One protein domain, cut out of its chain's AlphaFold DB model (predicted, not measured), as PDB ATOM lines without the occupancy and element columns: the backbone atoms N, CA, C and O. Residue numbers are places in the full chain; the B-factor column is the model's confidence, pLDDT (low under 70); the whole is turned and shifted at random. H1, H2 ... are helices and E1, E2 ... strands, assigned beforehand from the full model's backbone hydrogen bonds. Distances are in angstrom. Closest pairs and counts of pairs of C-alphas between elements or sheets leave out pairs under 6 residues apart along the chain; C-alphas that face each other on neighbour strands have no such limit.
ATOM      1  N   VAL A 222     -20.195 -15.051 -42.458       77.19
ATOM      2  CA  VAL A 222     -20.713 -15.261 -41.104       77.19
ATOM      3  C   VAL A 222     -22.210 -15.001 -41.136       77.19
ATOM      4  O   VAL A 222     -22.638 -13.864 -41.314       77.19
ATOM      5  N   ASP A 223     -23.001 -16.056 -40.979       77.00
ATOM      6  CA  ASP A 223     -24.453 -15.966 -40.857       77.00
ATOM      7  C   ASP A 223     -24.847 -15.933 -39.378       77.00
ATOM      8  O   ASP A 223     -24.245 -16.628 -38.559       77.00
ATOM      9  N   THR A 224     -25.821 -15.102 -39.014       86.00
ATOM     10  CA  THR A 224     -26.268 -14.939 -37.625       86.00
ATOM     11  C   THR A 224     -27.787 -14.939 -37.556       86.00
ATOM     12  O   THR A 224     -28.444 -13.994 -37.982       86.00
ATOM     13  N   VAL A 225     -28.342 -15.977 -36.935       87.00
ATOM     14  CA  VAL A 225     -29.773 -16.112 -36.662       87.00
ATOM     15  C   VAL A 225     -30.023 -15.772 -35.199       87.00
ATOM     16  O   VAL A 225     -29.429 -16.369 -34.303       87.00
ATOM     17  N   THR A 226     -30.915 -14.817 -34.948       91.69
ATOM     18  CA  THR A 226     -31.338 -14.443 -33.594       91.69
ATOM     19  C   THR A 226     -32.795 -14.835 -33.390       91.69
ATOM     20  O   THR A 226     -33.660 -14.393 -34.139       91.69
ATOM     21  N   THR A 227     -33.066 -15.648 -32.370       90.44
ATOM     22  CA  THR A 227     -34.422 -16.024 -31.947       90.44
ATOM     23  C   THR A 227     -34.695 -15.434 -30.569       90.44
ATOM     24  O   THR A 227     -33.949 -15.694 -29.624       90.44
ATOM     25  N   GLU A 228     -35.760 -14.649 -30.438       92.94
ATOM     26  CA  GLU A 228     -36.193 -14.069 -29.164       92.94
ATOM     27  C   GLU A 228     -37.551 -14.651 -28.760       92.94
ATOM     28  O   GLU A 228     -38.434 -14.841 -29.594       92.94
ATOM     29  N   SER A 229     -37.709 -14.967 -27.474       89.19
ATOM     30  CA  SER A 229     -38.949 -15.499 -26.904       89.19
ATOM     31  C   SER A 229     -39.237 -14.860 -25.548       89.19
ATOM     32  O   SER A 229     -38.362 -14.793 -24.680       89.19
ATOM     33  N   ASP A 230     -40.478 -14.407 -25.369       91.69
ATOM     34  CA  ASP A 230     -40.999 -13.878 -24.109       91.69
ATOM     35  C   ASP A 230     -41.874 -14.956 -23.438       91.69
ATOM     36  O   ASP A 230     -42.739 -15.557 -24.078       91.69
ATOM     37  N   TYR A 231     -41.648 -15.234 -22.153       90.56
ATOM     38  CA  TYR A 231     -42.372 -16.261 -21.392       90.56
ATOM     39  C   TYR A 231     -42.450 -15.897 -19.904       90.56
ATOM     40  O   TYR A 231     -41.823 -14.945 -19.444       90.56
ATOM     41  N   PHE A 232     -43.240 -16.643 -19.132       89.38
ATOM     42  CA  PHE A 232     -43.348 -16.463 -17.683       89.38
ATOM     43  C   PHE A 232     -42.693 -17.626 -16.942       89.38
ATOM     44  O   PHE A 232     -42.985 -18.790 -17.219       89.38
ATOM     45  N   ILE A 233     -41.858 -17.311 -15.953       88.56
ATOM     46  CA  ILE A 233     -41.226 -18.295 -15.067       88.56
ATOM     47  C   ILE A 233     -41.911 -18.245 -13.708       88.56
ATOM     48  O   ILE A 233     -42.081 -17.175 -13.123       88.56
ATOM     49  N   LYS A 234     -42.274 -19.414 -13.175       88.62
ATOM     50  CA  LYS A 234     -42.712 -19.537 -11.783       88.62
ATOM     51  C   LYS A 234     -41.505 -19.348 -10.862       88.62
ATOM     52  O   LYS A 234     -40.569 -20.144 -10.910       88.62
ATOM     53  N   TYR A 235     -41.528 -18.320 -10.015       87.00
ATOM     54  CA  TYR A 235     -40.464 -18.099  -9.041       87.00
ATOM     55  C   TYR A 235     -40.417 -19.274  -8.046       87.00
ATOM     56  O   TYR A 235     -41.468 -19.704  -7.565       87.00
ATOM     57  N   PRO A 236     -39.229 -19.819  -7.734       80.94
ATOM     58  CA  PRO A 236     -39.096 -21.039  -6.944       80.94
ATOM     59  C   PRO A 236     -39.388 -20.835  -5.450       80.94
ATOM     60  O   PRO A 236     -39.522 -21.818  -4.727       80.94
ATOM     61  N   ALA A 237     -39.524 -19.590  -4.981       79.00
ATOM     62  CA  ALA A 237     -39.913 -19.280  -3.607       79.00
ATOM     63  C   ALA A 237     -41.398 -18.903  -3.492       79.00
ATOM     64  O   ALA A 237     -41.957 -18.215  -4.347       79.00
ATOM     65  N   THR A 238     -42.031 -19.322  -2.396       75.50
ATOM     66  CA  THR A 238     -43.398 -18.921  -2.042       75.50
ATOM     67  C   THR A 238     -43.422 -17.483  -1.533       75.50
ATOM     68  O   THR A 238     -42.777 -17.169  -0.532       75.50
ATOM     69  N   VAL A 239     -44.198 -16.626  -2.196       79.81
ATOM     70  CA  VAL A 239     -44.478 -15.252  -1.759       79.81
ATOM     71  C   VAL A 239     -45.742 -15.272  -0.900       79.81
ATOM     72  O   VAL A 239     -46.655 -16.064  -1.142       79.81
ATOM     73  N   PHE A 240     -45.795 -14.423   0.126       79.25
ATOM     74  CA  PHE A 240     -46.971 -14.283   0.978       79.25
ATOM     75  C   PHE A 240     -47.663 -12.951   0.705       79.25
ATOM     76  O   PHE A 240     -47.049 -11.891   0.819       79.25
ATOM     77  N   GLU A 241     -48.954 -13.006   0.390       79.31
ATOM     78  CA  GLU A 241     -49.796 -11.823   0.225       79.31
ATOM     79  C   GLU A 241     -50.725 -11.649   1.424       79.31
ATOM     80  O   GLU A 241     -51.159 -12.619   2.055       79.31
ATOM     81  N   ARG A 242     -51.043 -10.389   1.739       76.19
ATOM     82  CA  ARG A 242     -52.031 -10.050   2.764       76.19
ATOM     83  C   ARG A 242     -53.415 -10.074   2.144       76.19
ATOM     84  O   ARG A 242     -53.736  -9.229   1.313       76.19
ATOM     85  N   ILE A 243     -54.253 -10.981   2.615       75.38
ATOM     86  CA  ILE A 243     -55.664 -11.025   2.253       75.38
ATOM     87  C   ILE A 243     -56.446 -10.459   3.427       75.38
ATOM     88  O   ILE A 243     -56.221 -10.842   4.575       75.38
ATOM     89  N   LYS A 244     -57.335  -9.502   3.156       67.75
ATOM     90  CA  LYS A 244     -58.268  -9.012   4.170       67.75
ATOM     91  C   LYS A 244     -59.134 -10.201   4.585       67.75
ATOM     92  O   LYS A 244     -59.823 -10.768   3.738       67.75
ATOM     93  N   CYS A 303     -50.726  -4.164  12.675       58.72
ATOM     94  CA  CYS A 303     -50.838  -4.293  11.226       58.72
ATOM     95  C   CYS A 303     -51.455  -5.640  10.787       58.72
ATOM     96  O   CYS A 303     -51.716  -5.829   9.607       58.72
ATOM     97  N   SER A 304     -51.702  -6.555  11.727       54.94
ATOM     98  CA  SER A 304     -52.349  -7.857  11.606       54.94
ATOM     99  C   SER A 304     -53.857  -7.899  11.922       54.94
ATOM    100  O   SER A 304     -54.448  -8.964  11.772       54.94
ATOM    101  N   VAL A 305     -54.510  -6.823  12.384       57.75
ATOM    102  CA  VAL A 305     -55.955  -6.888  12.694       57.75
ATOM    103  C   VAL A 305     -56.759  -6.951  11.391       57.75
ATOM    104  O   VAL A 305     -56.776  -5.997  10.617       57.75
ATOM    105  N   GLY A 306     -57.407  -8.094  11.144       61.31
ATOM    106  CA  GLY A 306     -58.266  -8.321   9.976       61.31
ATOM    107  C   GLY A 306     -57.541  -8.725   8.689       61.31
ATOM    108  O   GLY A 306     -58.135  -8.619   7.620       61.31
ATOM    109  N   TYR A 307     -56.280  -9.173   8.756       64.50
ATOM    110  CA  TYR A 307     -55.542  -9.685   7.594       64.50
ATOM    111  C   TYR A 307     -54.929 -11.058   7.883       64.50
ATOM    112  O   TYR A 307     -54.274 -11.240   8.906       64.50
ATOM    113  N   GLU A 308     -55.090 -11.988   6.943       71.44
ATOM    114  CA  GLU A 308     -54.429 -13.296   6.920       71.44
ATOM    115  C   GLU A 308     -53.355 -13.315   5.824       71.44
ATOM    116  O   GLU A 308     -53.494 -12.668   4.783       71.44
ATOM    117  N   THR A 309     -52.258 -14.038   6.047       72.75
ATOM    118  CA  THR A 309     -51.218 -14.246   5.029       72.75
ATOM    119  C   THR A 309     -51.511 -15.514   4.240       72.75
ATOM    120  O   THR A 309     -51.559 -16.596   4.826       72.75
ATOM    121  N   LYS A 310     -51.649 -15.409   2.915       79.38
ATOM    122  CA  LYS A 310     -51.813 -16.562   2.017       79.38
ATOM    123  C   LYS A 310     -50.566 -16.734   1.159       79.38
ATOM    124  O   LYS A 310     -50.030 -15.757   0.645       79.38
ATOM    125  N   SER A 311     -50.120 -17.979   0.996       78.56
ATOM    126  CA  SER A 311     -49.071 -18.314   0.030       78.56
ATOM    127  C   SER A 311     -49.624 -18.204  -1.392       78.56
ATOM    128  O   SER A 311     -50.655 -18.808  -1.705       78.56
ATOM    129  N   VAL A 312     -48.954 -17.425  -2.239       80.06
ATOM    130  CA  VAL A 312     -49.329 -17.206  -3.640       80.06
ATOM    131  C   VAL A 312     -48.117 -17.511  -4.530       80.06
ATOM    132  O   VAL A 312     -47.000 -17.085  -4.220       80.06
ATOM    133  N   PRO A 313     -48.284 -18.282  -5.624       81.94
ATOM    134  CA  PRO A 313     -47.217 -18.471  -6.597       81.94
ATOM    135  C   PRO A 313     -46.966 -17.168  -7.367       81.94
ATOM    136  O   PRO A 313     -47.885 -16.606  -7.955       81.94
ATOM    137  N   GLN A 314     -45.710 -16.723  -7.408       85.31
ATOM    138  CA  GLN A 314     -45.300 -15.556  -8.186       85.31
ATOM    139  C   GLN A 314     -44.808 -15.993  -9.569       85.31
ATOM    140  O   GLN A 314     -43.933 -16.854  -9.673       85.31
ATOM    141  N   TYR A 315     -45.324 -15.368 -10.627       87.38
ATOM    142  CA  TYR A 315     -44.811 -15.518 -11.989       87.38
ATOM    143  C   TYR A 315     -44.060 -14.254 -12.393       87.38
ATOM    144  O   TYR A 315     -44.531 -13.143 -12.149       87.38
ATOM    145  N   ILE A 316     -42.884 -14.422 -12.992       87.81
ATOM    146  CA  ILE A 316     -42.040 -13.316 -13.442       87.81
ATOM    147  C   ILE A 316     -41.930 -13.375 -14.966       87.81
ATOM    148  O   ILE A 316     -41.640 -14.454 -15.493       87.81
ATOM    149  N   PRO A 317     -42.148 -12.256 -15.682       89.50
ATOM    150  CA  PRO A 317     -41.863 -12.195 -17.107       89.50
ATOM    151  C   PRO A 317     -40.357 -12.346 -17.344       89.50
ATOM    152  O   PRO A 317     -39.538 -11.717 -16.674       89.50
ATOM    153  N   ALA A 318     -40.001 -13.175 -18.311       90.44
ATOM    154  CA  ALA A 318     -38.638 -13.475 -18.699       90.44
ATOM    155  C   ALA A 318     -38.485 -13.390 -20.215       90.44
ATOM    156  O   ALA A 318     -39.416 -13.666 -20.971       90.44
ATOM    157  N   LYS A 319     -37.274 -13.025 -20.636       91.00
ATOM    158  CA  LYS A 319     -36.860 -13.027 -22.035       91.00
ATOM    159  C   LYS A 319     -35.761 -14.052 -22.225       91.00
ATOM    160  O   LYS A 319     -34.823 -14.092 -21.427       91.00
ATOM    161  N   ARG A 320     -35.857 -14.848 -23.284       92.06
ATOM    162  CA  ARG A 320     -34.792 -15.745 -23.729       92.06
ATOM    163  C   ARG A 320     -34.408 -15.376 -25.147       92.06
ATOM    164  O   ARG A 320     -35.269 -15.293 -26.021       92.06
ATOM    165  N   LYS A 321     -33.114 -15.165 -25.346       94.44
ATOM    166  CA  LYS A 321     -32.511 -14.818 -26.627       94.44
ATOM    167  C   LYS A 321     -31.503 -15.894 -26.991       94.44
ATOM    168  O   LYS A 321     -30.577 -16.154 -26.233       94.44
ATOM    169  N   GLU A 322     -31.687 -16.523 -28.137       93.62
ATOM    170  CA  GLU A 322     -30.724 -17.456 -28.705       93.62
ATOM    171  C   GLU A 322     -30.092 -16.823 -29.941       93.62
ATOM    172  O   GLU A 322     -30.791 -16.428 -30.873       93.62
ATOM    173  N   VAL A 323     -28.766 -16.702 -29.931       93.62
ATOM    174  CA  VAL A 323     -27.975 -16.220 -31.063       93.62
ATOM    175  C   VAL A 323     -27.185 -17.397 -31.604       93.62
ATOM    176  O   VAL A 323     -26.334 -17.946 -30.905       93.62
ATOM    177  N   ARG A 324     -27.468 -17.787 -32.846       90.81
ATOM    178  CA  ARG A 324     -26.732 -18.823 -33.563       90.81
ATOM    179  C   ARG A 324     -25.912 -18.184 -34.674       90.81
ATOM    180  O   ARG A 324     -26.475 -17.610 -35.597       90.81
ATOM    181  N   THR A 325     -24.598 -18.314 -34.597       90.12
ATOM    182  CA  THR A 325     -23.647 -17.828 -35.596       90.12
ATOM    183  C   THR A 325     -23.021 -19.007 -36.335       90.12
ATOM    184  O   THR A 325     -22.516 -19.937 -35.709       90.12
ATOM    185  N   THR A 326     -23.028 -18.977 -37.663       86.19
ATOM    186  CA  THR A 326     -22.419 -19.998 -38.524       86.19
ATOM    187  C   THR A 326     -21.357 -19.344 -39.399       86.19
ATOM    188  O   THR A 326     -21.653 -18.410 -40.137       86.19
ATOM    189  N   THR A 327     -20.123 -19.828 -39.319       85.50
ATOM    190  CA  THR A 327     -18.985 -19.350 -40.112       85.50
ATOM    191  C   THR A 327     -18.640 -20.368 -41.195       85.50
ATOM    192  O   THR A 327     -18.615 -21.574 -40.933       85.50
ATOM    193  N   TYR A 328     -18.356 -19.882 -42.400       77.56
ATOM    194  CA  TYR A 328     -18.129 -20.683 -43.602       77.56
ATOM    195  C   TYR A 328     -16.691 -20.522 -44.127       77.56
ATOM    196  O   TYR A 328     -16.469 -19.949 -45.186       77.56
ATOM    197  N   ASP A 329     -15.699 -21.017 -43.376       79.25
ATOM    198  CA  ASP A 329     -14.271 -20.979 -43.773       79.25
ATOM    199  C   ASP A 329     -13.713 -22.346 -44.211       79.25
ATOM    200  O   ASP A 329     -12.498 -22.535 -44.293       79.25
ATOM    201  N   GLY A 330     -14.572 -23.343 -44.422       70.81
ATOM    202  CA  GLY A 330     -14.159 -24.655 -44.912       70.81
ATOM    203  C   GLY A 330     -13.755 -24.631 -46.396       70.81
ATOM    204  O   GLY A 330     -14.027 -23.655 -47.107       70.81
ATOM    205  N   PRO A 331     -13.124 -25.709 -46.900       61.59
ATOM    206  CA  PRO A 331     -12.972 -25.932 -48.339       61.59
ATOM    207  C   PRO A 331     -14.325 -25.778 -49.049       61.59
ATOM    208  O   PRO A 331     -15.350 -26.147 -48.482       61.59
ATOM    209  N   ALA A 332     -14.339 -25.177 -50.242       59.88
ATOM    210  CA  ALA A 332     -15.567 -24.854 -50.984       59.88
ATOM    211  C   ALA A 332     -16.622 -24.041 -50.186       59.88
ATOM    212  O   ALA A 332     -17.817 -24.155 -50.433       59.88
ATOM    213  N   ALA A 333     -16.189 -23.217 -49.217       61.22
ATOM    214  CA  ALA A 333     -17.060 -22.452 -48.315       61.22
ATOM    215  C   ALA A 333     -17.997 -23.315 -47.448       61.22
ATOM    216  O   ALA A 333     -19.069 -22.879 -47.022       61.22
ATOM    217  N   GLN A 334     -17.580 -24.544 -47.137       67.94
ATOM    218  CA  GLN A 334     -18.264 -25.377 -46.156       67.94
ATOM    219  C   GLN A 334     -18.218 -24.742 -44.755       67.94
ATOM    220  O   GLN A 334     -17.356 -23.920 -44.429       67.94
ATOM    221  N   THR A 335     -19.146 -25.138 -43.885       79.12
ATOM    222  CA  THR A 335     -19.225 -24.622 -42.514       79.12
ATOM    223  C   THR A 335     -17.961 -24.972 -41.720       79.12
ATOM    224  O   THR A 335     -17.686 -26.140 -41.457       79.12
ATOM    225  N   SER A 336     -17.186 -23.977 -41.294       86.81
ATOM    226  CA  SER A 336     -16.004 -24.176 -40.440       86.81
ATOM    227  C   SER A 336     -16.370 -24.199 -38.959       86.81
ATOM    228  O   SER A 336     -15.756 -24.917 -38.164       86.81
ATOM    229  N   MET A 337     -17.391 -23.433 -38.574       90.12
ATOM    230  CA  MET A 337     -17.773 -23.256 -37.182       90.12
ATOM    231  C   MET A 337     -19.260 -22.944 -37.054       90.12
ATOM    232  O   MET A 337     -19.821 -22.182 -37.831       90.12
ATOM    233  N   THR A 338     -19.892 -23.501 -36.029       91.38
ATOM    234  CA  THR A 338     -21.212 -23.068 -35.558       91.38
ATOM    235  C   THR A 338     -21.104 -22.727 -34.087       91.38
ATOM    236  O   THR A 338     -20.493 -23.468 -33.321       91.38
ATOM    237  N   GLU A 339     -21.686 -21.612 -33.686       95.25
ATOM    238  CA  GLU A 339     -21.774 -21.155 -32.311       95.25
ATOM    239  C   GLU A 339     -23.245 -20.884 -31.988       95.25
ATOM    240  O   GLU A 339     -23.934 -20.242 -32.767       95.25
ATOM    241  N   SER A 340     -23.746 -21.391 -30.866       95.44
ATOM    242  CA  SER A 340     -25.038 -21.011 -30.292       95.44
ATOM    243  C   SER A 340     -24.795 -20.467 -28.891       95.44
ATOM    244  O   SER A 340     -24.139 -21.110 -28.065       95.44
ATOM    245  N   GLN A 341     -25.299 -19.269 -28.631       96.25
ATOM    246  CA  GLN A 341     -25.290 -18.617 -27.332       96.25
ATOM    247  C   GLN A 341     -26.733 -18.396 -26.894       96.25
ATOM    248  O   GLN A 341     -27.514 -17.754 -27.592       96.25
ATOM    249  N   ILE A 342     -27.074 -18.919 -25.720       94.31
ATOM    250  CA  ILE A 342     -28.396 -18.763 -25.122       94.31
ATOM    251  C   ILE A 342     -28.264 -17.781 -23.971       94.31
ATOM    252  O   ILE A 342     -27.464 -17.991 -23.061       94.31
ATOM    253  N   GLU A 343     -29.074 -16.736 -23.992       94.62
ATOM    254  CA  GLU A 343     -29.206 -15.731 -22.950       94.62
ATOM    255  C   GLU A 343     -30.606 -15.794 -22.342       94.62
ATOM    256  O   GLU A 343     -31.598 -16.003 -23.041       94.62
ATOM    257  N   GLY A 344     -30.694 -15.612 -21.031       93.56
ATOM    258  CA  GLY A 344     -31.953 -15.651 -20.298       93.56
ATOM    259  C   GLY A 344     -31.769 -15.297 -18.825       93.56
ATOM    260  O   GLY A 344     -30.661 -14.947 -18.405       93.56
ATOM    261  N   PRO A 345     -32.845 -15.337 -18.026       92.44
ATOM    262  CA  PRO A 345     -32.797 -14.917 -16.636       92.44
ATOM    263  C   PRO A 345     -31.960 -15.888 -15.799       92.44
ATOM    264  O   PRO A 345     -32.097 -17.107 -15.885       92.44
ATOM    265  N   VAL A 346     -31.107 -15.345 -14.934       90.25
ATOM    266  CA  VAL A 346     -30.111 -16.124 -14.163       90.25
ATOM    267  C   VAL A 346     -30.746 -17.163 -13.252       90.25
ATOM    268  O   VAL A 346     -30.105 -18.155 -12.910       90.25
ATOM    269  N   ILE A 347     -32.012 -16.976 -12.887       90.56
ATOM    270  CA  ILE A 347     -32.769 -17.959 -12.115       90.56
ATOM    271  C   ILE A 347     -32.845 -19.339 -12.777       90.56
ATOM    272  O   ILE A 347     -32.904 -20.343 -12.069       90.56
ATOM    273  N   GLU A 348     -32.765 -19.411 -14.107       90.75
ATOM    274  CA  GLU A 348     -32.742 -20.678 -14.846       90.75
ATOM    275  C   GLU A 348     -31.426 -21.442 -14.694       90.75
ATOM    276  O   GLU A 348     -31.394 -22.656 -14.885       90.75
ATOM    277  N   LEU A 349     -30.337 -20.765 -14.310       90.12
ATOM    278  CA  LEU A 349     -29.059 -21.429 -14.061       90.12
ATOM    279  C   LEU A 349     -29.075 -22.248 -12.782       90.12
ATOM    280  O   LEU A 349     -28.443 -23.301 -12.724       90.12
ATOM    281  N   ASN A 350     -29.734 -21.731 -11.743       89.88
ATOM    282  CA  ASN A 350     -29.778 -22.368 -10.436       89.88
ATOM    283  C   ASN A 350     -30.954 -21.836  -9.608       89.88
ATOM    284  O   ASN A 350     -30.810 -20.912  -8.807       89.88
ATOM    285  N   SER A 351     -32.134 -22.420  -9.807       89.69
ATOM    286  CA  SER A 351     -33.358 -21.991  -9.123       89.69
ATOM    287  C   SER A 351     -33.262 -22.136  -7.602       89.69
ATOM    288  O   SER A 351     -33.780 -21.283  -6.880       89.69
ATOM    289  N   GLN A 352     -32.545 -23.154  -7.110       87.75
ATOM    290  CA  GLN A 352     -32.342 -23.385  -5.679       87.75
ATOM    291  C   GLN A 352     -31.558 -22.245  -5.021       87.75
ATOM    292  O   GLN A 352     -31.980 -21.752  -3.981       87.75
ATOM    293  N   TYR A 353     -30.473 -21.766  -5.641       87.44
ATOM    294  CA  TYR A 353     -29.695 -20.635  -5.119       87.44
ATOM    295  C   TYR A 353     -30.569 -19.393  -4.879       87.44
ATOM    296  O   TYR A 353     -30.493 -18.757  -3.826       87.44
ATOM    297  N   PHE A 354     -31.427 -19.044  -5.844       87.56
ATOM    298  CA  PHE A 354     -32.314 -17.885  -5.709       87.56
ATOM    299  C   PHE A 354     -33.471 -18.136  -4.744       87.56
ATOM    300  O   PHE A 354     -33.867 -17.206  -4.041       87.56
ATOM    301  N   ALA A 355     -33.973 -19.371  -4.661       86.31
ATOM    302  CA  ALA A 355     -34.955 -19.758  -3.654       86.31
ATOM    303  C   ALA A 355     -34.386 -19.602  -2.237       86.31
ATOM    304  O   ALA A 355     -35.007 -18.942  -1.404       86.31
ATOM    305  N   ASP A 356     -33.178 -20.115  -1.991       84.00
ATOM    306  CA  ASP A 356     -32.476 -20.005  -0.708       84.00
ATOM    307  C   ASP A 356     -32.198 -18.541  -0.358       84.00
ATOM    308  O   ASP A 356     -32.412 -18.110   0.775       84.00
ATOM    309  N   LYS A 357     -31.766 -17.740  -1.340       83.31
ATOM    310  CA  LYS A 357     -31.504 -16.308  -1.155       83.31
ATOM    311  C   LYS A 357     -32.768 -15.528  -0.807       83.31
ATOM    312  O   LYS A 357     -32.741 -14.674   0.082       83.31
ATOM    313  N   PHE A 358     -33.876 -15.831  -1.480       85.50
ATOM    314  CA  PHE A 358     -35.169 -15.233  -1.172       85.50
ATOM    315  C   PHE A 358     -35.673 -15.674   0.206       85.50
ATOM    316  O   PHE A 358     -36.108 -14.832   0.988       85.50
ATOM    317  N   ALA A 359     -35.552 -16.962   0.540       82.12
ATOM    318  CA  ALA A 359     -35.943 -17.509   1.836       82.12
ATOM    319  C   ALA A 359     -35.133 -16.900   2.989       82.12
ATOM    320  O   ALA A 359     -35.711 -16.505   3.997       82.12
ATOM    321  N   TYR A 360     -33.818 -16.747   2.822       80.50
ATOM    322  CA  TYR A 360     -32.951 -16.081   3.793       80.50
ATOM    323  C   TYR A 360     -33.344 -14.615   3.999       80.50
ATOM    324  O   TYR A 360     -33.474 -14.159   5.135       80.50
ATOM    325  N   CYS A 361     -33.591 -13.880   2.911       81.19
ATOM    326  CA  CYS A 361     -34.081 -12.508   3.000       81.19
ATOM    327  C   CYS A 361     -35.442 -12.448   3.714       81.19
ATOM    328  O   CYS A 361     -35.634 -11.616   4.600       81.19
ATOM    329  N   GLY A 362     -36.361 -13.361   3.386       79.69
ATOM    330  CA  GLY A 362     -37.660 -13.473   4.041       79.69
ATOM    331  C   GLY A 362     -37.518 -13.732   5.539       79.69
ATOM    332  O   GLY A 362     -38.071 -12.992   6.342       79.69
ATOM    333  N   ALA A 363     -36.703 -14.707   5.937       74.62
ATOM    334  CA  ALA A 363     -36.448 -15.014   7.344       74.62
ATOM    335  C   ALA A 363     -35.791 -13.849   8.109       74.62
ATOM    336  O   ALA A 363     -36.021 -13.689   9.306       74.62
ATOM    337  N   THR A 364     -34.983 -13.034   7.428       74.94
ATOM    338  CA  THR A 364     -34.242 -11.926   8.050       74.94
ATOM    339  C   THR A 364     -35.081 -10.652   8.166       74.94
ATOM    340  O   THR A 364     -34.997  -9.954   9.175       74.94
ATOM    341  N   TYR A 365     -35.879 -10.334   7.141       75.69
ATOM    342  CA  TYR A 365     -36.523  -9.024   7.001       75.69
ATOM    343  C   TYR A 365     -38.055  -9.068   6.985       75.69
ATOM    344  O   TYR A 365     -38.681  -8.030   7.219       75.69
ATOM    345  N   ALA A 366     -38.684 -10.215   6.697       71.06
ATOM    346  CA  ALA A 366     -40.142 -10.290   6.646       71.06
ATOM    347  C   ALA A 366     -40.749 -10.168   8.045       71.06
ATOM    348  O   ALA A 366     -40.282 -10.750   9.024       71.06
ATOM    349  N   ASN A 367     -41.842  -9.418   8.133       75.06
ATOM    350  CA  ASN A 367     -42.650  -9.310   9.340       75.06
ATOM    351  C   ASN A 367     -44.135  -9.325   8.965       75.06
ATOM    352  O   ASN A 367     -44.500  -9.250   7.794       75.06
ATOM    353  N   ARG A 368     -45.023  -9.401   9.960       65.56
ATOM    354  CA  ARG A 368     -46.478  -9.459   9.713       65.56
ATOM    355  C   ARG A 368     -47.021  -8.251   8.939       65.56
ATOM    356  O   ARG A 368     -48.051  -8.369   8.284       65.56
ATOM    357  N   CYS A 369     -46.358  -7.099   9.013       67.62
ATOM    358  CA  CYS A 369     -46.785  -5.893   8.307       67.62
ATOM    359  C   CYS A 369     -46.338  -5.892   6.837       67.62
ATOM    360  O   CYS A 369     -47.055  -5.354   5.992       67.62
ATOM    361  N   LEU A 370     -45.189  -6.510   6.551       74.69
ATOM    362  CA  LEU A 370     -44.537  -6.588   5.247       74.69
ATOM    363  C   LEU A 370     -44.049  -8.035   5.024       74.69
ATOM    364  O   LEU A 370     -42.882  -8.336   5.282       74.69
ATOM    365  N   PRO A 371     -44.945  -8.956   4.617       69.81
ATOM    366  CA  PRO A 371     -44.654 -10.392   4.600       69.81
ATOM    367  C   PRO A 371     -43.703 -10.831   3.473       69.81
ATOM    368  O   PRO A 371     -43.141 -11.917   3.552       69.81
ATOM    369  N   SER A 372     -43.477  -9.981   2.465       75.31
ATOM    370  CA  SER A 372     -42.484 -10.184   1.399       75.31
ATOM    371  C   SER A 372     -41.747  -8.872   1.088       75.31
ATOM    372  O   SER A 372     -42.041  -8.223   0.088       75.31
ATOM    373  N   PRO A 373     -40.792  -8.434   1.932       78.31
ATOM    374  CA  PRO A 373     -40.019  -7.209   1.699       78.31
ATOM    375  C   PRO A 373     -38.901  -7.391   0.660       78.31
ATOM    376  O   PRO A 373     -38.187  -6.446   0.336       78.31
ATOM    377  N   CYS A 374     -38.696  -8.618   0.187       82.81
ATOM    378  CA  CYS A 374     -37.525  -9.017  -0.575       82.81
ATOM    379  C   CYS A 374     -37.722  -8.809  -2.073       82.81
ATOM    380  O   CYS A 374     -38.731  -9.225  -2.642       82.81
ATOM    381  N   ALA A 375     -36.721  -8.217  -2.723       83.06
ATOM    382  CA  ALA A 375     -36.685  -8.142  -4.174       83.06
ATOM    383  C   ALA A 375     -36.588  -9.551  -4.781       83.06
ATOM    384  O   ALA A 375     -35.874 -10.422  -4.276       83.06
ATOM    385  N   LEU A 376     -37.284  -9.762  -5.896       84.31
ATOM    386  CA  LEU A 376     -37.155 -10.974  -6.697       84.31
ATOM    387  C   LEU A 376     -35.810 -10.920  -7.432       84.31
ATOM    388  O   LEU A 376     -35.668 -10.268  -8.465       84.31
ATOM    389  N   PHE A 377     -34.796 -11.574  -6.868       84.50
ATOM    390  CA  PHE A 377     -33.477 -11.688  -7.490       84.50
ATOM    391  C   PHE A 377     -33.478 -12.758  -8.590       84.50
ATOM    392  O   PHE A 377     -34.222 -13.733  -8.504       84.50
ATOM    393  N   GLY A 378     -32.604 -12.601  -9.589       84.12
ATOM    394  CA  GLY A 378     -32.403 -13.578 -10.670       84.12
ATOM    395  C   GLY A 378     -33.137 -13.259 -11.977       84.12
ATOM    396  O   GLY A 378     -33.177 -14.106 -12.863       84.12
ATOM    397  N   THR A 379     -33.708 -12.057 -12.104       86.12
ATOM    398  CA  THR A 379     -34.485 -11.609 -13.276       86.12
ATOM    399  C   THR A 379     -33.650 -10.956 -14.379       86.12
ATOM    400  O   THR A 379     -34.143 -10.756 -15.482       86.12
ATOM    401  N   TYR A 380     -32.393 -10.618 -14.097       87.06
ATOM    402  CA  TYR A 380     -31.465 -10.058 -15.077       87.06
ATOM    403  C   TYR A 380     -31.016 -11.138 -16.064       87.06
ATOM    404  O   TYR A 380     -30.853 -12.303 -15.697       87.06
ATOM    405  N   THR A 381     -30.812 -10.742 -17.315       88.94
ATOM    406  CA  THR A 381     -30.395 -11.642 -18.389       88.94
ATOM    407  C   THR A 381     -28.883 -11.859 -18.353       88.94
ATOM    408  O   THR A 381     -28.118 -10.898 -18.271       88.94
ATOM    409  N   VAL A 382     -28.444 -13.114 -18.428       91.75
ATOM    410  CA  VAL A 382     -27.040 -13.501 -18.641       91.75
ATOM    411  C   VAL A 382     -26.966 -14.635 -19.654       91.75
ATOM    412  O   VAL A 382     -27.975 -15.261 -19.973       91.75
ATOM    413  N   VAL A 383     -25.758 -14.948 -20.118       92.81
ATOM    414  CA  VAL A 383     -25.510 -16.152 -20.913       92.81
ATOM    415  C   VAL A 383     -25.823 -17.384 -20.067       92.81
ATOM    416  O   VAL A 383     -25.133 -17.645 -19.087       92.81
ATOM    417  N   LEU A 384     -26.854 -18.142 -20.438       92.12
ATOM    418  CA  LEU A 384     -27.245 -19.399 -19.802       92.12
ATOM    419  C   LEU A 384     -26.364 -20.572 -20.247       92.12
ATOM    420  O   LEU A 384     -26.138 -21.530 -19.507       92.12
ATOM    421  N   GLY A 385     -25.847 -20.486 -21.468       93.19
ATOM    422  CA  GLY A 385     -24.973 -21.487 -22.047       93.19
ATOM    423  C   GLY A 385     -24.435 -21.026 -23.389       93.19
ATOM    424  O   GLY A 385     -25.028 -20.186 -24.063       93.19
ATOM    425  N   LYS A 386     -23.296 -21.593 -23.765       95.62
ATOM    426  CA  LYS A 386     -22.707 -21.430 -25.091       95.62
ATOM    427  C   LYS A 386     -22.334 -22.808 -25.615       95.62
ATOM    428  O   LYS A 386     -21.853 -23.643 -24.851       95.62
ATOM    429  N   GLN A 387     -22.545 -23.066 -26.891       96.44
ATOM    430  CA  GLN A 387     -22.113 -24.279 -27.568       96.44
ATOM    431  C   GLN A 387     -21.413 -23.884 -28.861       96.44
ATOM    432  O   GLN A 387     -21.905 -23.040 -29.593       96.44
ATOM    433  N   GLN A 388     -20.268 -24.489 -29.144       96.94
ATOM    434  CA  GLN A 388     -19.486 -24.224 -30.348       96.94
ATOM    435  C   GLN A 388     -19.081 -25.559 -30.947       96.94
ATOM    436  O   GLN A 388     -18.468 -26.375 -30.257       96.94
ATOM    437  N   THR A 389     -19.406 -25.779 -32.212       94.25
ATOM    438  CA  THR A 389     -18.942 -26.928 -32.985       94.25
ATOM    439  C   THR A 389     -18.003 -26.436 -34.071       94.25
ATOM    440  O   THR A 389     -18.405 -25.652 -34.925       94.25
ATOM    441  N   GLN A 390     -16.756 -26.895 -34.029       94.31
ATOM    442  CA  GLN A 390     -15.737 -26.622 -35.038       94.31
ATOM    443  C   GLN A 390     -15.549 -27.846 -35.939       94.31
ATOM    444  O   GLN A 390     -15.438 -28.968 -35.434       94.31
ATOM    445  N   TYR A 391     -15.462 -27.614 -37.245       90.88
ATOM    446  CA  TYR A 391     -15.204 -28.622 -38.268       90.88
ATOM    447  C   TYR A 391     -13.771 -28.466 -38.790       90.88
ATOM    448  O   TYR A 391     -13.327 -27.363 -39.103       90.88
ATOM    449  N   ILE A 392     -13.030 -29.570 -38.853       89.19
ATOM    450  CA  ILE A 392     -11.670 -29.631 -39.397       89.19
ATOM    451  C   ILE A 392     -11.690 -30.586 -40.588       89.19
ATOM    452  O   ILE A 392     -12.083 -31.749 -40.454       89.19
ATOM    453  N   TYR A 393     -11.239 -30.082 -41.733       82.88
ATOM    454  CA  TYR A 393     -11.303 -30.754 -43.027       82.88
ATOM    455  C   TYR A 393      -9.961 -31.380 -43.433       82.88
ATOM    456  O   TYR A 393      -8.894 -30.944 -42.992       82.88
ATOM    457  N   GLY A 394     -10.026 -32.432 -44.249       77.19
ATOM    458  CA  GLY A 394      -8.889 -33.070 -44.907       77.19
ATOM    459  C   GLY A 394      -8.524 -32.405 -46.236       77.19
ATOM    460  O   GLY A 394      -9.051 -31.357 -46.599       77.19
ATOM    461  N   LYS A 395      -7.584 -33.018 -46.967       73.69
ATOM    462  CA  LYS A 395      -7.108 -32.497 -48.262       73.69
ATOM    463  C   LYS A 395      -8.137 -32.638 -49.389       73.69
ATOM    464  O   LYS A 395      -8.022 -31.920 -50.372       73.69
ATOM    465  N   SER A 396      -9.108 -33.537 -49.249       66.62
ATOM    466  CA  SER A 396     -10.158 -33.813 -50.235       66.62
ATOM    467  C   SER A 396     -11.499 -33.194 -49.815       66.62
ATOM    468  O   SER A 396     -12.550 -33.723 -50.158       66.62
ATOM    469  N   ALA A 397     -11.465 -32.109 -49.027       63.94
ATOM    470  CA  ALA A 397     -12.645 -31.429 -48.481       63.94
ATOM    471  C   ALA A 397     -13.563 -32.309 -47.604       63.94
ATOM    472  O   ALA A 397     -14.714 -31.968 -47.340       63.94
ATOM    473  N   GLU A 398     -13.062 -33.433 -47.090       73.75
ATOM    474  CA  GLU A 398     -13.800 -34.322 -46.200       73.75
ATOM    475  C   GLU A 398     -13.669 -33.889 -44.729       73.75
ATOM    476  O   GLU A 398     -12.582 -33.528 -44.275       73.75
ATOM    477  N   VAL A 399     -14.748 -33.956 -43.938       76.75
ATOM    478  CA  VAL A 399     -14.679 -33.671 -42.491       76.75
ATOM    479  C   VAL A 399     -13.859 -34.763 -41.799       76.75
ATOM    480  O   VAL A 399     -14.290 -35.907 -41.681       76.75
ATOM    481  N   ARG A 400     -12.680 -34.406 -41.289       84.94
ATOM    482  CA  ARG A 400     -11.799 -35.319 -40.540       84.94
ATOM    483  C   ARG A 400     -12.083 -35.306 -39.053       84.94
ATOM    484  O   ARG A 400     -11.868 -36.311 -38.376       84.94
ATOM    485  N   LYS A 401     -12.522 -34.166 -38.523       90.81
ATOM    486  CA  LYS A 401     -12.706 -33.996 -37.086       90.81
ATOM    487  C   LYS A 401     -13.749 -32.936 -36.775       90.81
ATOM    488  O   LYS A 401     -13.709 -31.843 -37.330       90.81
ATOM    489  N   THR A 402     -14.639 -33.243 -35.838       92.62
ATOM    490  CA  THR A 402     -15.595 -32.285 -35.272       92.62
ATOM    491  C   THR A 402     -15.348 -32.126 -33.782       92.62
ATOM    492  O   THR A 402     -15.266 -33.122 -33.059       92.62
ATOM    493  N   ILE A 403     -15.248 -30.886 -33.315       95.12
ATOM    494  CA  ILE A 403     -15.043 -30.558 -31.904       95.12
ATOM    495  C   ILE A 403     -16.242 -29.750 -31.429       95.12
ATOM    496  O   ILE A 403     -16.343 -28.566 -31.734       95.12
ATOM    497  N   THR A 404     -17.127 -30.370 -30.654       96.06
ATOM    498  CA  THR A 404     -18.232 -29.679 -29.989       96.06
ATOM    499  C   THR A 404     -17.841 -29.377 -28.553       96.06
ATOM    500  O   THR A 404     -17.600 -30.285 -27.763       96.06
ATOM    501  N   THR A 405     -17.778 -28.101 -28.197       97.44
ATOM    502  CA  THR A 405     -17.562 -27.652 -26.823       97.44
ATOM    503  C   THR A 405     -18.829 -26.992 -26.303       97.44
ATOM    504  O   THR A 405     -19.419 -26.148 -26.970       97.44
ATOM    505  N   THR A 406     -19.235 -27.367 -25.095       96.19
ATOM    506  CA  THR A 406     -20.374 -26.782 -24.388       96.19
ATOM    507  C   THR A 406     -19.857 -26.076 -23.148       96.19
ATOM    508  O   THR A 406     -19.192 -26.679 -22.300       96.19
ATOM    509  N   TRP A 407     -20.184 -24.799 -23.017       95.81
ATOM    510  CA  TRP A 407     -19.892 -23.976 -21.859       95.81
ATOM    511  C   TRP A 407     -21.146 -23.736 -21.043       95.81
ATOM    512  O   TRP A 407     -22.229 -23.502 -21.582       95.81
ATOM    513  N   ARG A 408     -20.968 -23.737 -19.724       92.94
ATOM    514  CA  ARG A 408     -21.998 -23.328 -18.777       92.94
ATOM    515  C   ARG A 408     -21.444 -22.282 -17.814       92.94
ATOM    516  O   ARG A 408     -20.239 -22.272 -17.554       92.94
ATOM    517  N   PRO A 409     -22.287 -21.402 -17.272       91.50
ATOM    518  CA  PRO A 409     -21.873 -20.461 -16.242       91.50
ATOM    519  C   PRO A 409     -21.588 -21.184 -14.924       91.50
ATOM    520  O   PRO A 409     -22.275 -22.147 -14.582       91.50
ATOM    521  N   LYS A 410     -20.601 -20.712 -14.150       89.19
ATOM    522  CA  LYS A 410     -20.214 -21.321 -12.858       89.19
ATOM    523  C   LYS A 410     -21.388 -21.548 -11.900       89.19
ATOM    524  O   LYS A 410     -21.409 -22.565 -11.216       89.19
ATOM    525  N   LEU A 411     -22.376 -20.652 -11.883       88.62
ATOM    526  CA  LEU A 411     -23.551 -20.773 -11.015       88.62
ATOM    527  C   LEU A 411     -24.364 -22.054 -11.281       88.62
ATOM    528  O   LEU A 411     -24.898 -22.638 -10.341       88.62
ATOM    529  N   ALA A 412     -24.393 -22.545 -12.525       89.25
ATOM    530  CA  ALA A 412     -25.055 -23.807 -12.868       89.25
ATOM    531  C   ALA A 412     -24.304 -25.055 -12.371       89.25
ATOM    532  O   ALA A 412     -24.854 -26.151 -12.402       89.25
ATOM    533  N   ALA A 413     -23.039 -24.919 -11.958       88.69
ATOM    534  CA  ALA A 413     -22.273 -26.001 -11.332       88.69
ATOM    535  C   ALA A 413     -22.352 -25.991  -9.805       88.69
ATOM    536  O   ALA A 413     -21.997 -26.989  -9.177       88.69
ATOM    537  N   ALA A 414     -22.752 -24.864  -9.220       87.56
ATOM    538  CA  ALA A 414     -22.731 -24.698  -7.785       87.56
ATOM    539  C   ALA A 414     -23.750 -25.632  -7.111       87.56
ATOM    540  O   ALA A 414     -24.819 -25.923  -7.658       87.56
ATOM    541  N   GLN A 415     -23.403 -26.091  -5.917       87.44
ATOM    542  CA  GLN A 415     -24.234 -26.900  -5.031       87.44
ATOM    543  C   GLN A 415     -24.576 -26.106  -3.765       87.44
ATOM    544  O   GLN A 415     -23.892 -25.128  -3.468       87.44
ATOM    545  N   PRO A 416     -25.578 -26.531  -2.971       86.06
ATOM    546  CA  PRO A 416     -25.931 -25.856  -1.722       86.06
ATOM    547  C   PRO A 416     -24.735 -25.537  -0.819       86.06
ATOM    548  O   PRO A 416     -24.646 -24.439  -0.277       86.06
ATOM    549  N   ASP A 417     -23.766 -26.445  -0.710       82.25
ATOM    550  CA  ASP A 417     -22.564 -26.234   0.105       82.25
ATOM    551  C   ASP A 417     -21.639 -25.115  -0.413       82.25
ATOM    552  O   ASP A 417     -20.857 -24.564   0.359       82.25
ATOM    553  N   ASP A 418     -21.763 -24.714  -1.682       80.88
ATOM    554  CA  ASP A 418     -20.964 -23.647  -2.297       80.88
ATOM    555  C   ASP A 418     -21.498 -22.230  -1.999       80.88
ATOM    556  O   ASP A 418     -20.772 -21.240  -2.168       80.88
ATOM    557  N   TRP A 419     -22.769 -22.108  -1.586       79.75
ATOM    558  CA  TRP A 419     -23.441 -20.817  -1.372       79.75
ATOM    559  C   TRP A 419     -24.176 -20.651  -0.049       79.75
ATOM    560  O   TRP A 419     -24.656 -19.544   0.203       79.75
ATOM    561  N   ARG A 420     -24.304 -21.710   0.757       73.75
ATOM    562  CA  ARG A 420     -25.024 -21.684   2.036       73.75
ATOM    563  C   ARG A 420     -24.648 -20.451   2.862       73.75
ATOM    564  O   ARG A 420     -23.505 -20.304   3.290       73.75
ATOM    565  N   SER A 421     -25.633 -19.587   3.089       65.06
ATOM    566  CA  SER A 421     -25.584 -18.549   4.113       65.06
ATOM    567  C   SER A 421     -25.980 -19.154   5.461       65.06
ATOM    568  O   SER A 421     -26.716 -20.144   5.534       65.06
ATOM    569  N   GLY A 422     -25.469 -18.600   6.554       63.81
ATOM    570  CA  GLY A 422     -25.727 -19.151   7.881       63.81
ATOM    571  C   GLY A 422     -24.943 -18.447   8.972       63.81
ATOM    572  O   GLY A 422     -24.232 -17.479   8.724       63.81
ATOM    573  N   VAL A 423     -25.075 -18.932  10.203       55.22
ATOM    574  CA  VAL A 423     -24.336 -18.393  11.349       55.22
ATOM    575  C   VAL A 423     -23.130 -19.286  11.611       55.22
ATOM    576  O   VAL A 423     -23.231 -20.311  12.285       55.22
ATOM    577  N   VAL A 424     -21.973 -18.907  11.073       56.75
ATOM    578  CA  VAL A 424     -20.714 -19.614  11.331       56.75
ATOM    579  C   VAL A 424     -20.047 -18.948  12.529       56.75
ATOM    580  O   VAL A 424     -19.650 -17.787  12.473       56.75
ATOM    581  N   ARG A 425     -19.946 -19.679  13.648       49.00
ATOM    582  CA  ARG A 425     -19.351 -19.188  14.912       49.00
ATOM    583  C   ARG A 425     -20.014 -17.914  15.469       49.00
ATOM    584  O   ARG A 425     -19.336 -17.046  16.004       49.00
ATOM    585  N   ASN A 432     -22.242 -16.423  -0.654       70.88
ATOM    586  CA  ASN A 432     -20.948 -16.329  -1.316       70.88
ATOM    587  C   ASN A 432     -20.975 -15.277  -2.444       70.88
ATOM    588  O   ASN A 432     -21.547 -15.501  -3.513       70.88
ATOM    589  N   GLN A 433     -20.320 -14.135  -2.213       67.00
ATOM    590  CA  GLN A 433     -20.234 -13.038  -3.181       67.00
ATOM    591  C   GLN A 433     -19.421 -13.424  -4.429       67.00
ATOM    592  O   GLN A 433     -19.559 -12.788  -5.468       67.00
ATOM    593  N   GLY A 434     -18.629 -14.501  -4.382       64.81
ATOM    594  CA  GLY A 434     -17.939 -15.063  -5.548       64.81
ATOM    595  C   GLY A 434     -18.869 -15.737  -6.567       64.81
ATOM    596  O   GLY A 434     -18.453 -15.991  -7.696       64.81
ATOM    597  N   LEU A 435     -20.129 -15.993  -6.195       73.56
ATOM    598  CA  LEU A 435     -21.212 -16.399  -7.100       73.56
ATOM    599  C   LEU A 435     -22.073 -15.204  -7.546       73.56
ATOM    600  O   LEU A 435     -23.097 -15.391  -8.205       73.56
ATOM    601  N   ALA A 436     -21.670 -13.975  -7.195       61.38
ATOM    602  CA  ALA A 436     -22.354 -12.774  -7.640       61.38
ATOM    603  C   ALA A 436     -22.253 -12.598  -9.161       61.38
ATOM    604  O   ALA A 436     -21.324 -13.041  -9.835       61.38
ATOM    605  N   ILE A 437     -23.253 -11.893  -9.671       60.91
ATOM    606  CA  ILE A 437     -23.626 -11.683 -11.075       60.91
ATOM    607  C   ILE A 437     -22.448 -11.297 -11.971       60.91
ATOM    608  O   ILE A 437     -22.355 -11.740 -13.112       60.91
ATOM    609  N   THR A 438     -21.534 -10.491 -11.444       51.72
ATOM    610  CA  THR A 438     -20.379  -9.943 -12.159       51.72
ATOM    611  C   THR A 438     -19.215 -10.931 -12.301       51.72
ATOM    612  O   THR A 438     -18.302 -10.674 -13.080       51.72
ATOM    613  N   ALA A 439     -19.242 -12.069 -11.597       55.84
ATOM    614  CA  ALA A 439     -18.168 -13.067 -11.559       55.84
ATOM    615  C   ALA A 439     -18.539 -14.410 -12.221       55.84
ATOM    616  O   ALA A 439     -17.767 -15.377 -12.138       55.84
ATOM    617  N   ILE A 440     -19.699 -14.498 -12.888       66.94
ATOM    618  CA  ILE A 440     -20.187 -15.738 -13.505       66.94
ATOM    619  C   ILE A 440     -19.438 -16.017 -14.822       66.94
ATOM    620  O   ILE A 440     -19.978 -15.922 -15.919       66.94
ATOM    621  N   GLY A 441     -18.158 -16.375 -14.718       81.62
ATOM    622  CA  GLY A 441     -17.390 -16.873 -15.854       81.62
ATOM    623  C   GLY A 441     -17.986 -18.171 -16.410       81.62
ATOM    624  O   GLY A 441     -18.536 -18.992 -15.667       81.62
ATOM    625  N   LEU A 442     -17.844 -18.369 -17.717       90.31
ATOM    626  CA  LEU A 442     -18.154 -19.634 -18.374       90.31
ATOM    627  C   LEU A 442     -17.042 -20.654 -18.104       90.31
ATOM    628  O   LEU A 442     -15.855 -20.331 -18.152       90.31
ATOM    629  N   TYR A 443     -17.418 -21.905 -17.860       92.19
ATOM    630  CA  TYR A 443     -16.498 -23.037 -17.809       92.19
ATOM    631  C   TYR A 443     -16.881 -24.063 -18.876       92.19
ATOM    632  O   TYR A 443     -18.044 -24.162 -19.266       92.19
ATOM    633  N   ARG A 444     -15.906 -24.847 -19.345       94.31
ATOM    634  CA  ARG A 444     -16.153 -25.944 -20.290       94.31
ATOM    635  C   ARG A 444     -16.852 -27.080 -19.558       94.31
ATOM    636  O   ARG A 444     -16.213 -27.786 -18.783       94.31
ATOM    637  N   HIS A 445     -18.147 -27.240 -19.786       94.00
ATOM    638  CA  HIS A 445     -18.942 -28.315 -19.202       94.00
ATOM    639  C   HIS A 445     -18.673 -29.647 -19.901       94.00
ATOM    640  O   HIS A 445     -18.485 -30.665 -19.232       94.00
ATOM    641  N   GLN A 446     -18.593 -29.623 -21.231       96.12
ATOM    642  CA  GLN A 446     -18.362 -30.811 -22.044       96.12
ATOM    643  C   GLN A 446     -17.540 -30.468 -23.291       96.12
ATOM    644  O   GLN A 446     -17.682 -29.381 -23.849       96.12
ATOM    645  N   ILE A 447     -16.679 -31.389 -23.722       96.81
ATOM    646  CA  ILE A 447     -16.005 -31.358 -25.025       96.81
ATOM    647  C   ILE A 447     -16.193 -32.729 -25.663       96.81
ATOM    648  O   ILE A 447     -15.721 -33.725 -25.119       96.81
ATOM    649  N   VAL A 448     -16.851 -32.783 -26.813       95.50
ATOM    650  CA  VAL A 448     -17.015 -33.987 -27.626       95.50
ATOM    651  C   VAL A 448     -16.154 -33.826 -28.869       95.50
ATOM    652  O   VAL A 448     -16.363 -32.918 -29.669       95.50
ATOM    653  N   ILE A 449     -15.168 -34.698 -29.021       95.44
ATOM    654  CA  ILE A 449     -14.306 -34.769 -30.196       95.44
ATOM    655  C   ILE A 449     -14.704 -36.014 -30.972       95.44
ATOM    656  O   ILE A 449     -14.617 -37.109 -30.424       95.44
ATOM    657  N   ARG A 450     -15.115 -35.863 -32.230       91.81
ATOM    658  CA  ARG A 450     -15.317 -36.989 -33.149       91.81
ATOM    659  C   ARG A 450     -14.269 -36.918 -34.242       91.81
ATOM    660  O   ARG A 450     -14.124 -35.869 -34.863       91.81
ATOM    661  N   GLU A 451     -13.542 -38.000 -34.451       91.75
ATOM    662  CA  GLU A 451     -12.539 -38.136 -35.503       91.75
ATOM    663  C   GLU A 451     -12.983 -39.214 -36.488       91.75
ATOM    664  O   GLU A 451     -13.429 -40.290 -36.084       91.75
ATOM    665  N   PHE A 452     -12.859 -38.906 -37.778       87.44
ATOM    666  CA  PHE A 452     -13.263 -39.760 -38.885       87.44
ATOM    667  C   PHE A 452     -12.028 -40.152 -39.695       87.44
ATOM    668  O   PHE A 452     -11.257 -39.298 -40.154       87.44
ATOM    669  N   ARG A 453     -11.822 -41.456 -39.882       84.62
ATOM    670  CA  ARG A 453     -10.756 -41.973 -40.746       84.62
ATOM    671  C   ARG A 453     -11.177 -43.248 -41.462       84.62
ATOM    672  O   ARG A 453     -11.956 -44.038 -40.938       84.62
ATOM    673  N   LYS A 454     -10.619 -43.445 -42.657       77.62
ATOM    674  CA  LYS A 454     -10.789 -44.654 -43.462       77.62
ATOM    675  C   LYS A 454      -9.552 -45.535 -43.292       77.62
ATOM    676  O   LYS A 454      -8.434 -45.067 -43.507       77.62
ATOM    677  N   GLU A 455      -9.743 -46.785 -42.888       81.31
ATOM    678  CA  GLU A 455      -8.689 -47.803 -42.819       81.31
ATOM    679  C   GLU A 455      -9.103 -48.979 -43.715       81.31
ATOM    680  O   GLU A 455     -10.014 -49.733 -43.374       81.31
ATOM    681  N   LYS A 456      -8.439 -49.141 -44.869       80.94
ATOM    682  CA  LYS A 456      -8.795 -50.141 -45.896       80.94
ATOM    683  C   LYS A 456     -10.276 -50.003 -46.314       80.94
ATOM    684  O   LYS A 456     -10.676 -48.936 -46.775       80.94
ATOM    685  N   ASN A 457     -11.079 -51.047 -46.102       72.94
ATOM    686  CA  ASN A 457     -12.505 -51.110 -46.445       72.94
ATOM    687  C   ASN A 457     -13.425 -50.717 -45.269       72.94
ATOM    688  O   ASN A 457     -14.620 -50.981 -45.326       72.94
ATOM    689  N   ALA A 458     -12.886 -50.140 -44.187       68.75
ATOM    690  CA  ALA A 458     -13.657 -49.779 -43.001       68.75
ATOM    691  C   ALA A 458     -13.667 -48.265 -42.754       68.75
ATOM    692  O   ALA A 458     -12.622 -47.602 -42.777       68.75
ATOM    693  N   ASN A 459     -14.848 -47.737 -42.434       76.69
ATOM    694  CA  ASN A 459     -15.016 -46.390 -41.900       76.69
ATOM    695  C   ASN A 459     -14.930 -46.453 -40.370       76.69
ATOM    696  O   ASN A 459     -15.635 -47.239 -39.728       76.69
ATOM    697  N   ILE A 460     -14.051 -45.643 -39.783       81.31
ATOM    698  CA  ILE A 460     -13.824 -45.587 -38.337       81.31
ATOM    699  C   ILE A 460     -14.231 -44.210 -37.822       81.31
ATOM    700  O   ILE A 460     -13.732 -43.188 -38.300       81.31
ATOM    701  N   GLN A 461     -15.091 -44.209 -36.806       89.06
ATOM    702  CA  GLN A 461     -15.451 -43.030 -36.028       89.06
ATOM    703  C   GLN A 461     -14.985 -43.220 -34.583       89.06
ATOM    704  O   GLN A 461     -15.473 -44.100 -33.872       89.06
ATOM    705  N   GLU A 462     -14.071 -42.370 -34.127       91.88
ATOM    706  CA  GLU A 462     -13.630 -42.315 -32.732       91.88
ATOM    707  C   GLU A 462     -14.253 -41.094 -32.053       91.88
ATOM    708  O   GLU A 462     -14.046 -39.961 -32.480       91.88
ATOM    709  N   THR A 463     -15.040 -41.310 -30.999       93.12
ATOM    710  CA  THR A 463     -15.683 -40.251 -30.215       93.12
ATOM    711  C   THR A 463     -15.055 -40.188 -28.829       93.12
ATOM    712  O   THR A 463     -15.285 -41.056 -27.994       93.12
ATOM    713  N   THR A 464     -14.285 -39.137 -28.561       95.69
ATOM    714  CA  THR A 464     -13.742 -38.835 -27.233       95.69
ATOM    715  C   THR A 464     -14.568 -37.738 -26.566       95.69
ATOM    716  O   THR A 464     -14.592 -36.601 -27.037       95.69
ATOM    717  N   THR A 465     -15.179 -38.045 -25.426       94.56
ATOM    718  CA  THR A 465     -15.971 -37.093 -24.639       94.56
ATOM    719  C   THR A 465     -15.279 -36.776 -23.318       94.56
ATOM    720  O   THR A 465     -15.052 -37.660 -22.489       94.56
ATOM    721  N   PHE A 466     -14.980 -35.498 -23.102       95.88
ATOM    722  CA  PHE A 466     -14.527 -34.929 -21.838       95.88
ATOM    723  C   PHE A 466     -15.711 -34.254 -21.147       95.88
ATOM    724  O   PHE A 466     -16.329 -33.364 -21.729       95.88
ATOM    725  N   THR A 467     -16.024 -34.638 -19.913       93.75
ATOM    726  CA  THR A 467     -17.138 -34.067 -19.141       93.75
ATOM    727  C   THR A 467     -16.628 -33.547 -17.806       93.75
ATOM    728  O   THR A 467     -15.857 -34.219 -17.126       93.75
ATOM    729  N   SER A 468     -17.059 -32.353 -17.409       93.25
ATOM    730  CA  SER A 468     -16.695 -31.755 -16.124       93.25
ATOM    731  C   SER A 468     -17.113 -32.634 -14.938       93.25
ATOM    732  O   SER A 468     -18.184 -33.248 -14.959       93.25
ATOM    733  N   ALA A 469     -16.304 -32.659 -13.872       88.38
ATOM    734  CA  ALA A 469     -16.604 -33.422 -12.656       88.38
ATOM    735  C   ALA A 469     -17.894 -32.949 -11.954       88.38
ATOM    736  O   ALA A 469     -18.537 -33.720 -11.243       88.38
ATOM    737  N   VAL A 470     -18.326 -31.709 -12.210       87.69
ATOM    738  CA  VAL A 470     -19.568 -31.143 -11.654       87.69
ATOM    739  C   VAL A 470     -20.825 -31.841 -12.171       87.69
ATOM    740  O   VAL A 470     -21.848 -31.820 -11.497       87.69
ATOM    741  N   SER A 471     -20.741 -32.548 -13.306       83.75
ATOM    742  CA  SER A 471     -21.822 -33.423 -13.793       83.75
ATOM    743  C   SER A 471     -22.177 -34.555 -12.820       83.75
ATOM    744  O   SER A 471     -23.264 -35.115 -12.909       83.75
ATOM    745  N   ARG A 472     -21.285 -34.871 -11.868       83.06
ATOM    746  CA  ARG A 472     -21.499 -35.850 -10.792       83.06
ATOM    747  C   ARG A 472     -21.747 -35.204  -9.420       83.06
ATOM    748  O   ARG A 472     -21.574 -35.868  -8.406       83.06
ATOM    749  N   GLY A 473     -22.113 -33.919  -9.378       80.62
ATOM    750  CA  GLY A 473     -22.467 -33.216  -8.136       80.62
ATOM    751  C   GLY A 473     -21.286 -32.658  -7.331       80.62
ATOM    752  O   GLY A 473     -21.451 -32.348  -6.160       80.62
ATOM    753  N   GLY A 474     -20.096 -32.512  -7.927       78.38
ATOM    754  CA  GLY A 474     -18.887 -32.058  -7.219       78.38
ATOM    755  C   GLY A 474     -18.830 -30.575  -6.803       78.38
ATOM    756  O   GLY A 474     -17.849 -30.181  -6.178       78.38
ATOM    757  N   GLY A 475     -19.823 -29.750  -7.157       84.50
ATOM    758  CA  GLY A 475     -19.824 -28.308  -6.863       84.50
ATOM    759  C   GLY A 475     -18.721 -27.512  -7.570       84.50
ATOM    760  O   GLY A 475     -17.965 -28.041  -8.389       84.50
ATOM    761  N   ILE A 476     -18.599 -26.218  -7.258       85.31
ATOM    762  CA  ILE A 476     -17.562 -25.351  -7.862       85.31
ATOM    763  C   ILE A 476     -16.147 -25.631  -7.330       85.31
ATOM    764  O   ILE A 476     -15.177 -25.189  -7.948       85.31
ATOM    765  N   GLY A 477     -16.021 -26.354  -6.213       78.62
ATOM    766  CA  GLY A 477     -14.738 -26.775  -5.639       78.62
ATOM    767  C   GLY A 477     -14.050 -27.924  -6.390       78.62
ATOM    768  O   GLY A 477     -12.858 -28.158  -6.192       78.62
ATOM    769  N   ALA A 478     -14.769 -28.631  -7.267       83.06
ATOM    770  CA  ALA A 478     -14.214 -29.707  -8.083       83.06
ATOM    771  C   ALA A 478     -13.440 -29.188  -9.313       83.06
ATOM    772  O   ALA A 478     -13.425 -28.000  -9.637       83.06
ATOM    773  N   ALA A 479     -12.813 -30.108 -10.056       83.62
ATOM    774  CA  ALA A 479     -12.236 -29.825 -11.369       83.62
ATOM    775  C   ALA A 479     -13.345 -29.448 -12.374       83.62
ATOM    776  O   ALA A 479     -13.875 -30.289 -13.101       83.62
ATOM    777  N   ILE A 480     -13.711 -28.164 -12.378       87.94
ATOM    778  CA  ILE A 480     -14.868 -27.644 -13.111       87.94
ATOM    779  C   ILE A 480     -14.664 -27.644 -14.629       87.94
ATOM    780  O   ILE A 480     -15.630 -27.692 -15.379       87.94
ATOM    781  N   ASP A 481     -13.424 -27.647 -15.112       91.38
ATOM    782  CA  ASP A 481     -13.135 -27.713 -16.543       91.38
ATOM    783  C   ASP A 481     -13.208 -29.153 -17.069       91.38
ATOM    784  O   ASP A 481     -12.509 -30.031 -16.563       91.38
ATOM    785  N   ALA A 482     -13.982 -29.380 -18.135       91.62
ATOM    786  CA  ALA A 482     -14.113 -30.669 -18.810       91.62
ATOM    787  C   ALA A 482     -12.769 -31.348 -19.113       91.62
ATOM    788  O   ALA A 482     -12.658 -32.558 -18.936       91.62
ATOM    789  N   LYS A 483     -11.719 -30.597 -19.487       91.56
ATOM    790  CA  LYS A 483     -10.392 -31.181 -19.776       91.56
ATOM    791  C   LYS A 483      -9.728 -31.835 -18.560       91.56
ATOM    792  O   LYS A 483      -8.866 -32.688 -18.736       91.56
ATOM    793  N   LYS A 484     -10.102 -31.415 -17.349       89.88
ATOM    794  CA  LYS A 484      -9.633 -31.980 -16.073       89.88
ATOM    795  C   LYS A 484     -10.649 -32.950 -15.455       89.88
ATOM    796  O   LYS A 484     -10.426 -33.431 -14.349       89.88
ATOM    797  N   GLY A 485     -11.775 -33.174 -16.130       88.06
ATOM    798  CA  GLY A 485     -12.854 -34.031 -15.670       88.06
ATOM    799  C   GLY A 485     -12.729 -35.465 -16.180       88.06
ATOM    800  O   GLY A 485     -11.644 -36.031 -16.292       88.06
ATOM    801  N   ILE A 486     -13.874 -36.068 -16.476       89.38
ATOM    802  CA  ILE A 486     -14.002 -37.465 -16.882       89.38
ATOM    803  C   ILE A 486     -13.806 -37.565 -18.392       89.38
ATOM    804  O   ILE A 486     -14.528 -36.920 -19.152       89.38
ATOM    805  N   LYS A 487     -12.870 -38.411 -18.825       94.81
ATOM    806  CA  LYS A 487     -12.668 -38.762 -20.232       94.81
ATOM    807  C   LYS A 487     -13.317 -40.114 -20.525       94.81
ATOM    808  O   LYS A 487     -13.059 -41.087 -19.824       94.81
ATOM    809  N   THR A 488     -14.110 -40.176 -21.584       93.25
ATOM    810  CA  THR A 488     -14.657 -41.412 -22.164       93.25
ATOM    811  C   THR A 488     -14.286 -41.459 -23.643       93.25
ATOM    812  O   THR A 488     -14.190 -40.406 -24.274       93.25
ATOM    813  N   SER A 489     -14.011 -42.645 -24.181       92.88
ATOM    814  CA  SER A 489     -13.748 -42.845 -25.609       92.88
ATOM    815  C   SER A 489     -14.569 -44.025 -26.112       92.88
ATOM    816  O   SER A 489     -14.637 -45.056 -25.442       92.88
ATOM    817  N   GLU A 490     -15.202 -43.853 -27.265       92.44
ATOM    818  CA  GLU A 490     -15.978 -44.866 -27.972       92.44
ATOM    819  C   GLU A 490     -15.477 -44.936 -29.417       92.44
ATOM    820  O   GLU A 490     -15.367 -43.911 -30.088       92.44
ATOM    821  N   ILE A 491     -15.183 -46.140 -29.908       89.62
ATOM    822  CA  ILE A 491     -14.762 -46.364 -31.294       89.62
ATOM    823  C   ILE A 491     -15.832 -47.204 -31.982       89.62
ATOM    824  O   ILE A 491     -16.115 -48.322 -31.550       89.62
ATOM    825  N   ARG A 492     -16.386 -46.688 -33.080       81.50
ATOM    826  CA  ARG A 492     -17.297 -47.414 -33.971       81.50
ATOM    827  C   ARG A 492     -16.584 -47.723 -35.281       81.50
ATOM    828  O   ARG A 492     -15.922 -46.856 -35.850       81.50
ATOM    829  N   ARG A 493     -16.710 -48.965 -35.744       83.25
ATOM    830  CA  ARG A 493     -16.175 -49.435 -37.028       83.25
ATOM    831  C   ARG A 493     -17.335 -49.955 -37.868       83.25
ATOM    832  O   ARG A 493     -18.085 -50.794 -37.378       83.25
ATOM    833  N   SER A 494     -17.455 -49.482 -39.105       71.62
ATOM    834  CA  SER A 494     -18.383 -50.039 -40.095       71.62
ATOM    835  C   SER A 494     -17.604 -50.596 -41.285       71.62
ATOM    836  O   SER A 494     -16.690 -49.938 -41.785       71.62
ATOM    837  N   VAL A 495     -17.946 -51.819 -41.701       61.66
ATOM    838  CA  VAL A 495     -17.336 -52.575 -42.819       61.66
ATOM    839  C   VAL A 495     -18.317 -52.798 -43.977       61.66
ATOM    840  O   VAL A 495     -18.080 -53.637 -44.840       61.66
TER     841      VAL A 495
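Overview. This is residues 222 to 244, 303 to 425 and 432 to 495 of the 772 residues of an uncharacterized protein of Myxococcales bacterium (UniProt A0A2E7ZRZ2). The model is one long, twisted sheet of eight antiparallel strands, drawn out at one end by a narrow two-strand ribbon, E2 and E3, that continues past E1 and E4. At that same end of the strands lie the helices, H1 to H4, gathered with loops beyond the strand ends. The printed part has 210 residues with four named helices and eleven named strands, in the order E1 E2 E3 E4 E5 H1 E6 E7 H2 H3 E8 E9 E10 H4 E11. The sheet's order is E1, E4, E5, E6, E7, E9, E10, E11, and the class is mostly strand. The whole is loose, with a radius of gyration of the C-alphas of 23.4 A, and spans 86 by 41 by 31 A.

Arrangement. E1, residues 222 to 234, is an edge strand and bends by 52 degrees at residue 231. E2, residues 239 to 244, and E3, residues 307 to 312, are antiparallel neighbours at 145 degrees, with N 243 and O 308 2.8 A apart. E3 runs on into E4, residues 315 to 328, across a break of 2 residues, at 23 degrees. E4 is antiparallel to E1 at 165 degrees, with N 223 and O 326 at 2.8 A. E4 and E5, residues 337 to 345, form a hairpin, with N 325 and O 339 at 2.7 A. H1, residues 351 to 365, is not on the sheet. E6, residues 381 to 393, is the antiparallel neighbour of E5, with N 384 and O 342 at 2.7 A. E6 and E7, residues 399 to 409, form a hairpin, with N 407 and O 386 at 2.7 A. H2, residues 410 to 413, is on the sheet at a height over the sheet of 7.8 A and lies over none of the strands, but only just: two of its C-alphas fall on E9, residues 442 to 455. H3, residues 416 to 419, is not on the sheet and only just touches H1, which meets it with residues 352 to 353 alone; there are 3 pairs of C-alphas within 8 A, the closest being those of Tyr 353 and Pro 416 at 7.3 A. E8, residues 422 to 424, pairs with no named strand. E9 is antiparallel to E7, with N 404 and O 448 at 2.8 A, and forms a hairpin with E10, residues 458 to 467, with N 449 and O 464 at 2.8 A. H4, residues 469 to 472, only grazes the sheet; it is close to H2 but not clearly touching, the closest C-alphas being those of Ala 413 and Val 470 at 5.8 A. E11, residues 486 to 494, is the other edge strand, antiparallel to E10, with N 463 and O 490 at 2.8 A. In H1 every O i to N i+4 pair is within hydrogen-bond range; H2, H3 and H4 are too short for such a pair, and each has its one O i to N i+3 pair within range.

Along the chain. E1 begins at C-alpha 222, (-20.713, -15.261, -41.104), and measures 36.9 A from first to last C-alpha. E4 measures 41.7 A, E6 36.6 A, E7 30.3 A, E9 38.5 A and E10 28.8 A. E5 and E11 measure 26.8 A each, and H1 20.9 A. E2 measures 16.3 A and E3 14.9 A. H1 begins at C-alpha 351, (-33.358, -21.991, -9.123). E11 ends at C-alpha 494, (-18.383, -50.039, -40.095). E8, H2, H3 and H4 are short, at 6.1, 5.3, 5.6 and 5.8 A.

Size, cuts and confidence. The two C-alphas farthest apart are those of Val 305 and Lys 456, at 86.8 A. Residues 245 to 302 and 426 to 431 are not printed; the C-alphas across these cuts are 11.3 A and 16.6 A apart. The links H1 to E6 and H4 to E11 are long. The mean pLDDT of the printed part is 83.0, and 29 residues are under 70, among them residues 303 to 307 and 421 to 425.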